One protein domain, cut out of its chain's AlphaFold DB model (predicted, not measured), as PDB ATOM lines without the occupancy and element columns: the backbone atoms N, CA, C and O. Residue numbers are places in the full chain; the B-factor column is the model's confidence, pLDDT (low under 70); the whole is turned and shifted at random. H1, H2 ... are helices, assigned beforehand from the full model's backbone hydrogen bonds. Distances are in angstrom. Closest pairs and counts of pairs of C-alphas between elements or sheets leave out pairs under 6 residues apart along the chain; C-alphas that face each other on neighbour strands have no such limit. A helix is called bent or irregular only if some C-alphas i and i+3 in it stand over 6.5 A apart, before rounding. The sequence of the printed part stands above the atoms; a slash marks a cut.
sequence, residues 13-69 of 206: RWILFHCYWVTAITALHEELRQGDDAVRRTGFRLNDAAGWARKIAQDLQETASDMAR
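What this domain is: This is residues 13 to 69 of the 206 residues of an uncharacterized protein of Nonomuraea dietziae (UniProt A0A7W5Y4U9). Two long helices, H1 and the longer H2, meet near their ends and make a wide, flat L, with the tight link between them at the corner. The two arms run away from that corner and have little to do with each other beyond it. The printed part has 57 residues with two named helices, H1 then H2, and no named strand; the class is all helix. It is extended, with a radius of gyration of the C-alphas of 19.8 A and spans of 59 by 33 by 7 A.

Where its parts are: H1 holds residues 13 to 34 and begins at C-alpha 13, at (33.461, 31.464, 12.706). It is 30.8 A long from first to last C-alpha and ends at C-alpha 34, at (55.786, 35.660, -8.047). After a tight link of 2 residues, Gly 35 and Asp 36, comes H2, residues 37 to 69, 48.1 A long. It ends at C-alpha 69, at (23.002, 34.640, -46.239).

How they stand to each other: H1 and H2 are close but not clearly touching, with 2 pairs of C-alphas within 8 A. Their closest C-alphas, those of Leu 32 and Val 39, are 7.6 A apart. Their lines are about perpendicular, at 85 degrees, and their centres are 31.2 A apart. In H1 and H2 every O i to N i+4 pair is within hydrogen-bond range. Neither helix is bent.

The domain as a whole: The C-alphas of Arg 13 and Arg 69, the first and last printed residues, are the two farthest apart, at 59.9 A. Residues 13 to 31, 33 to 39 and 44 to 69 stand free. The printed part has no cut and no long link. The mean pLDDT of the printed part is 83.9; it is under 70 at residues 13 to 14, 31 to 33 and 35. The mean is 74 for H1 and 92 for H2.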
ATOM      1  N   ARG A  13      32.736  32.535  13.424       68.94
ATOM      2  CA  ARG A  13      33.461  31.464  12.706       68.94
ATOM      3  C   ARG A  13      33.321  31.573  11.187       68.94
ATOM      4  O   ARG A  13      34.297  31.331  10.489       68.94
ATOM      5  N   TRP A  14      32.149  31.959  10.681       69.06
ATOM      6  CA  TRP A  14      31.930  32.149   9.244       69.06
ATOM      7  C   TRP A  14      32.722  33.339   8.688       69.06
ATOM      8  O   TRP A  14      33.373  33.199   7.659       69.06
ATOM      9  N   ILE A  15      32.746  34.472   9.399       74.75
ATOM     10  CA  ILE A  15      33.536  35.651   9.006       74.75
ATOM     11  C   ILE A  15      35.030  35.320   8.995       74.75
ATOM     12  O   ILE A  15      35.708  35.622   8.021       74.75
ATOM     13  N   LEU A  16      35.541  34.649  10.031       75.75
ATOM     14  CA  LEU A  16      36.952  34.261  10.093       75.75
ATOM     15  C   LEU A  16      37.321  33.248   9.003       75.75
ATOM     16  O   LEU A  16      38.382  33.371   8.398       75.75
ATOM     17  N   PHE A  17      36.440  32.289   8.704       73.62
ATOM     18  CA  PHE A  17      36.631  31.345   7.605       73.62
ATOM     19  C   PHE A  17      36.622  32.043   6.241       73.62
ATOM     20  O   PHE A  17      37.457  31.730   5.398       73.62
ATOM     21  N   HIS A  18      35.725  33.011   6.034       72.62
ATOM     22  CA  HIS A  18      35.642  33.783   4.797       72.62
ATOM     23  C   HIS A  18      36.845  34.721   4.631       72.62
ATOM     24  O   HIS A  18      37.438  34.753   3.560       72.62
ATOM     25  N   CYS A  19      37.275  35.412   5.693       77.12
ATOM     26  CA  CYS A  19      38.506  36.203   5.693       77.12
ATOM     27  C   CYS A  19      39.727  35.330   5.403       77.12
ATOM     28  O   CYS A  19      40.511  35.691   4.533       77.12
ATOM     29  N   TYR A  20      39.851  34.168   6.054       81.06
ATOM     30  CA  TYR A  20      40.927  33.212   5.785       81.06
ATOM     31  C   TYR A  20      40.925  32.761   4.321       81.06
ATOM     32  O   TYR A  20      41.960  32.823   3.663       81.06
ATOM     33  N   TRP A  21      39.765  32.380   3.779       77.69
ATOM     34  CA  TRP A  21      39.635  31.958   2.384       77.69
ATOM     35  C   TRP A  21      39.963  33.065   1.388       77.69
ATOM     36  O   TRP A  21      40.692  32.822   0.431       77.69
ATOM     37  N   VAL A  22      39.475  34.285   1.619       79.88
ATOM     38  CA  VAL A  22      39.813  35.440   0.781       79.88
ATOM     39  C   VAL A  22      41.314  35.705   0.849       79.88
ATOM     40  O   VAL A  22      41.935  35.821  -0.203       79.88
ATOM     41  N   THR A  23      41.918  35.692   2.046       82.44
ATOM     42  CA  THR A  23      43.371  35.865   2.195       82.44
ATOM     43  C   THR A  23      44.168  34.748   1.526       82.44
ATOM     44  O   THR A  23      45.159  35.042   0.864       82.44
ATOM     45  N   ALA A  24      43.716  33.496   1.620       76.38
ATOM     46  CA  ALA A  24      44.354  32.339   1.000       76.38
ATOM     47  C   ALA A  24      44.275  32.398  -0.531       76.38
ATOM     48  O   ALA A  24      45.264  32.112  -1.199       76.38
ATOM     49  N   ILE A  25      43.146  32.840  -1.095       73.00
ATOM     50  CA  ILE A  25      43.004  33.070  -2.540       73.00
ATOM     51  C   ILE A  25      43.936  34.198  -2.998       73.00
ATOM     52  O   ILE A  25      44.630  34.040  -4.001       73.00
ATOM     53  N   THR A  26      44.002  35.319  -2.269       78.50
ATOM     54  CA  THR A  26      44.942  36.400  -2.612       78.50
ATOM     55  C   THR A  26      46.401  35.984  -2.461       78.50
ATOM     56  O   THR A  26      47.211  36.368  -3.297       78.50
ATOM     57  N   ALA A  27      46.739  35.177  -1.451       76.88
ATOM     58  CA  ALA A  27      48.089  34.652  -1.261       76.88
ATOM     59  C   ALA A  27      48.479  33.708  -2.404       76.88
ATOM     60  O   ALA A  27      49.545  33.875  -2.980       76.88
ATOM     61  N   LEU A  28      47.580  32.806  -2.813       74.19
ATOM     62  CA  LEU A  28      47.781  31.922  -3.964       74.19
ATOM     63  C   LEU A  28      47.954  32.716  -5.272       74.19
ATOM     64  O   LEU A  28      48.810  32.396  -6.093       74.19
ATOM     65  N   HIS A  29      47.168  33.779  -5.467       73.50
ATOM     66  CA  HIS A  29      47.333  34.691  -6.602       73.50
ATOM     67  C   HIS A  29      48.687  35.408  -6.583       73.50
ATOM     68  O   HIS A  29      49.314  35.539  -7.633       73.50
ATOM     69  N   GLU A  30      49.146  35.863  -5.417       71.19
ATOM     70  CA  GLU A  30      50.441  36.526  -5.270       71.19
ATOM     71  C   GLU A  30      51.606  35.551  -5.496       71.19
ATOM     72  O   GLU A  30      52.563  35.896  -6.183       71.19
ATOM     73  N   GLU A  31      51.498  34.311  -5.025       67.69
ATOM     74  CA  GLU A  31      52.492  33.254  -5.239       67.69
ATOM     75  C   GLU A  31      52.596  32.867  -6.726       67.69
ATOM     76  O   GLU A  31      53.690  32.770  -7.282       67.69
ATOM     77  N   LEU A  32      51.460  32.761  -7.424       65.00
ATOM     78  CA  LEU A  32      51.420  32.557  -8.878       65.00
ATOM     79  C   LEU A  32      51.963  33.767  -9.656       65.00
ATOM     80  O   LEU A  32      52.572  33.596 -10.715       65.00
ATOM     81  N   ARG A  33      51.789  34.989  -9.133       65.62
ATOM     82  CA  ARG A  33      52.356  36.228  -9.697       65.62
ATOM     83  C   ARG A  33      53.877  36.295  -9.508       65.62
ATOM     84  O   ARG A  33      54.598  36.783 -10.390       65.62
ATOM     85  N   GLN A  34      54.365  35.792  -8.375       70.31
ATOM     86  CA  GLN A  34      55.786  35.660  -8.047       70.31
ATOM     87  C   GLN A  34      56.453  34.442  -8.700       70.31
ATOM     88  O   GLN A  34      57.680  34.404  -8.742       70.31
ATOM     89  N   GLY A  35      55.672  33.509  -9.254       64.31
ATOM     90  CA  GLY A  35      56.153  32.285  -9.890       64.31
ATOM     91  C   GLY A  35      57.270  32.502 -10.916       64.31
ATOM     92  O   GLY A  35      57.320  33.523 -11.609       64.31
ATOM     93  N   ASP A  36      58.150  31.501 -11.003       75.06
ATOM     94  CA  ASP A  36      59.333  31.470 -11.865       75.06
ATOM     95  C   ASP A  36      59.025  31.834 -13.326       75.06
ATOM     96  O   ASP A  36      57.905  31.663 -13.821       75.06
ATOM     97  N   ASP A  37      60.047  32.259 -14.073       76.62
ATOM     98  CA  ASP A  37      59.924  32.635 -15.490       76.62
ATOM     99  C   ASP A  37      59.237  31.558 -16.353       76.62
ATOM    100  O   ASP A  37      58.574  31.874 -17.346       76.62
ATOM    101  N   ALA A  38      59.337  30.285 -15.958       77.56
ATOM    102  CA  ALA A  38      58.622  29.172 -16.577       77.56
ATOM    103  C   ALA A  38      57.089  29.273 -16.427       77.56
ATOM    104  O   ALA A  38      56.363  29.038 -17.399       77.56
ATOM    105  N   VAL A  39      56.585  29.660 -15.251       80.12
ATOM    106  CA  VAL A  39      55.150  29.856 -14.985       80.12
ATOM    107  C   VAL A  39      54.633  31.055 -15.776       80.12
ATOM    108  O   VAL A  39      53.625  30.935 -16.474       80.12
ATOM    109  N   ARG A  40      55.369  32.174 -15.778       77.56
ATOM    110  CA  ARG A  40      55.005  33.367 -16.569       77.56
ATOM    111  C   ARG A  40      54.957  33.073 -18.067       77.56
ATOM    112  O   ARG A  40      53.988  33.425 -18.740       77.56
ATOM    113  N   ARG A  41      55.968  32.372 -18.588       82.31
ATOM    114  CA  ARG A  41      56.022  31.946 -19.995       82.31
ATOM    115  C   ARG A  41      54.866  31.012 -20.352       82.31
ATOM    116  O   ARG A  41      54.311  31.121 -21.443       82.31
ATOM    117  N   THR A  42      54.491  30.115 -19.443       86.19
ATOM    118  CA  THR A  42      53.349  29.210 -19.634       86.19
ATOM    119  C   THR A  42      52.027  29.977 -19.632       86.19
ATOM    120  O   THR A  42      51.220  29.781 -20.538       86.19
ATOM    121  N   GLY A  43      51.836  30.915 -18.701       83.88
ATOM    122  CA  GLY A  43      50.672  31.805 -18.671       83.88
ATOM    123  C   GLY A  43      50.524  32.636 -19.949       83.88
ATOM    124  O   GLY A  43      49.428  32.715 -20.501       83.88
ATOM    125  N   PHE A  44      51.626  33.177 -20.482       87.69
ATOM    126  CA  PHE A  44      51.619  33.887 -21.766       87.69
ATOM    127  C   PHE A  44      51.143  32.990 -22.918       87.69
ATOM    128  O   PHE A  44      50.257  33.387 -23.669       87.69
ATOM    129  N   ARG A  45      51.667  31.761 -23.025       91.69
ATOM    130  CA  ARG A  45      51.257  30.797 -24.063       91.69
ATOM    131  C   ARG A  45      49.790  30.393 -23.950       91.69
ATOM    132  O   ARG A  45      49.121  30.270 -24.968       91.69
ATOM    133  N   LEU A  46      49.286  30.193 -22.732       93.94
ATOM    134  CA  LEU A  46      47.873  29.882 -22.507       93.94
ATOM    135  C   LEU A  46      46.969  31.055 -22.892       93.94
ATOM    136  O   LEU A  46      45.923  30.842 -23.497       93.94
ATOM    137  N   ASN A  47      47.369  32.288 -22.576       92.19
ATOM    138  CA  ASN A  47      46.601  33.468 -22.957       92.19
ATOM    139  C   ASN A  47      46.620  33.705 -24.476       92.19
ATOM    140  O   ASN A  47      45.582  34.031 -25.045       92.19
ATOM    141  N   ASP A  48      47.765  33.485 -25.131       94.38
ATOM    142  CA  ASP A  48      47.881  33.505 -26.593       94.38
ATOM    143  C   ASP A  48      46.977  32.436 -27.228       94.38
ATOM    144  O   ASP A  48      46.129  32.755 -28.060       94.38
ATOM    145  N   ALA A  49      47.041  31.191 -26.742       95.12
ATOM    146  CA  ALA A  49      46.162  30.109 -27.187       95.12
ATOM    147  C   ALA A  49      44.673  30.433 -26.971       95.12
ATOM    148  O   ALA A  49      43.850  30.175 -27.848       95.12
ATOM    149  N   ALA A  50      44.312  31.044 -25.839       95.50
ATOM    150  CA  ALA A  50      42.950  31.511 -25.587       95.50
ATOM    151  C   ALA A  50      42.545  32.654 -26.535       95.50
ATOM    152  O   ALA A  50      41.383  32.742 -26.934       95.50
ATOM    153  N   GLY A  51      43.477  33.534 -26.908       96.31
ATOM    154  CA  GLY A  51      43.282  34.552 -27.943       96.31
ATOM    155  C   GLY A  51      42.966  33.927 -29.301       96.31
ATOM    156  O   GLY A  51      41.933  34.241 -29.894       96.31
ATOM    157  N   TRP A  52      43.790  32.972 -29.738       96.94
ATOM    158  CA  TRP A  52      43.576  32.214 -30.973       96.94
ATOM    159  C   TRP A  52      42.251  31.454 -30.977       96.94
ATOM    160  O   TRP A  52      41.511  31.524 -31.956       96.94
ATOM    161  N   ALA A  53      41.903  30.788 -29.875       97.38
ATOM    162  CA  ALA A  53      40.636  30.070 -29.759       97.38
ATOM    163  C   ALA A  53      39.426  31.004 -29.936       97.38
ATOM    164  O   ALA A  53      38.486  30.662 -30.655       97.38
ATOM    165  N   ARG A  54      39.458  32.206 -29.340       97.19
ATOM    166  CA  ARG A  54      38.398  33.213 -29.531       97.19
ATOM    167  C   ARG A  54      38.329  33.703 -30.976       97.19
ATOM    168  O   ARG A  54      37.228  33.819 -31.504       97.19
ATOM    169  N   LYS A  55      39.478  33.946 -31.617       95.69
ATOM    170  CA  LYS A  55      39.542  34.364 -33.027       95.69
ATOM    171  C   LYS A  55      38.942  33.305 -33.955       95.69
ATOM    172  O   LYS A  55      38.110  33.639 -34.788       95.69
ATOM    173  N   ILE A  56      39.296  32.033 -33.764       96.38
ATOM    174  CA  ILE A  56      38.739  30.916 -34.545       96.38
ATOM    175  C   ILE A  56      37.223  30.811 -34.341       96.38
ATOM    176  O   ILE A  56      36.484  30.622 -35.302       96.38
ATOM    177  N   ALA A  57      36.741  30.953 -33.102       96.94
ATOM    178  CA  ALA A  57      35.306  30.927 -32.822       96.94
ATOM    179  C   ALA A  57      34.553  32.070 -33.529       96.94
ATOM    180  O   ALA A  57      33.474  31.840 -34.073       96.94
ATOM    181  N   GLN A  58      35.133  33.275 -33.561       93.94
ATOM    182  CA  GLN A  58      34.592  34.415 -34.311       93.94
ATOM    183  C   GLN A  58      34.558  34.126 -35.818       93.94
ATOM    184  O   GLN A  58      33.500  34.262 -36.428       93.94
ATOM    185  N   ASP A  59      35.654  33.627 -36.394       93.00
ATOM    186  CA  ASP A  59      35.745  33.303 -37.828       93.00
ATOM    187  C   ASP A  59      34.727  32.230 -38.249       93.00
ATOM    188  O   ASP A  59      34.115  32.314 -39.319       93.00
ATOM    189  N   LEU A  60      34.489  31.230 -37.393       96.25
ATOM    190  CA  LEU A  60      33.450  30.220 -37.609       96.25
ATOM    191  C   LEU A  60      32.042  30.826 -37.578       96.25
ATOM    192  O   LEU A  60      31.209  30.472 -38.412       96.25
ATOM    193  N   GLN A  61      31.767  31.739 -36.645       94.88
ATOM    194  CA  GLN A  61      30.473  32.417 -36.554       94.88
ATOM    195  C   GLN A  61      30.221  33.340 -37.758       94.88
ATOM    196  O   GLN A  61      29.104  33.374 -38.287       94.88
ATOM    197  N   GLU A  62      31.247  34.061 -38.212       91.44
ATOM    198  CA  GLU A  62      31.198  34.880 -39.428       91.44
ATOM    199  C   GLU A  62      30.919  34.007 -40.654       91.44
ATOM    200  O   GLU A  62      29.961  34.261 -41.384       91.44
ATOM    201  N   THR A  63      31.658  32.904 -40.805       92.31
ATOM    202  CA  THR A  63      31.456  31.941 -41.899       92.31
ATOM    203  C   THR A  63      30.044  31.355 -41.880       92.31
ATOM    204  O   THR A  63      29.382  31.290 -42.914       92.31
ATOM    205  N   ALA A  64      29.538  30.953 -40.711       96.06
ATOM    206  CA  ALA A  64      28.175  30.439 -40.577       96.06
ATOM    207  C   ALA A  64      27.124  31.488 -40.980       96.06
ATOM    208  O   ALA A  64      26.136  31.160 -41.640       96.06
ATOM    209  N   SER A  65      27.358  32.756 -40.634       94.12
ATOM    210  CA  SER A  65      26.494  33.872 -41.029       94.12
ATOM    211  C   SER A  65      26.536  34.124 -42.540       94.12
ATOM    212  O   SER A  65      25.496  34.382 -43.147       94.12
ATOM    213  N   ASP A  66      27.711  34.009 -43.162       91.81
ATOM    214  CA  ASP A  66      27.869  34.104 -44.616       91.81
ATOM    215  C   ASP A  66      27.125  32.968 -45.328       91.81
ATOM    216  O   ASP A  66      26.353  33.226 -46.253       91.81
ATOM    217  N   MET A  67      27.262  31.728 -44.847       94.94
ATOM    218  CA  MET A  67      26.528  30.578 -45.387       94.94
ATOM    219  C   MET A  67      25.013  30.753 -45.255       94.94
ATOM    220  O   MET A  67      24.284  30.478 -46.205       94.94
ATOM    221  N   ALA A  68      24.529  31.264 -44.117       95.62
ATOM    222  CA  ALA A  68      23.109  31.547 -43.924       95.62
ATOM    223  C   ALA A  68      22.588  32.597 -44.919       95.62
ATOM    224  O   ALA A  68      21.494  32.437 -45.459       95.62
ATOM    225  N   ARG A  69      23.373  33.642 -45.219       94.06
ATOM    226  CA  ARG A  69      23.002  34.640 -46.239       94.06
ATOM    227  C   ARG A  69      22.982  34.054 -47.647       94.06
ATOM    228  O   ARG A  69      22.077  34.377 -48.408       94.06
TER     229      ARG A  69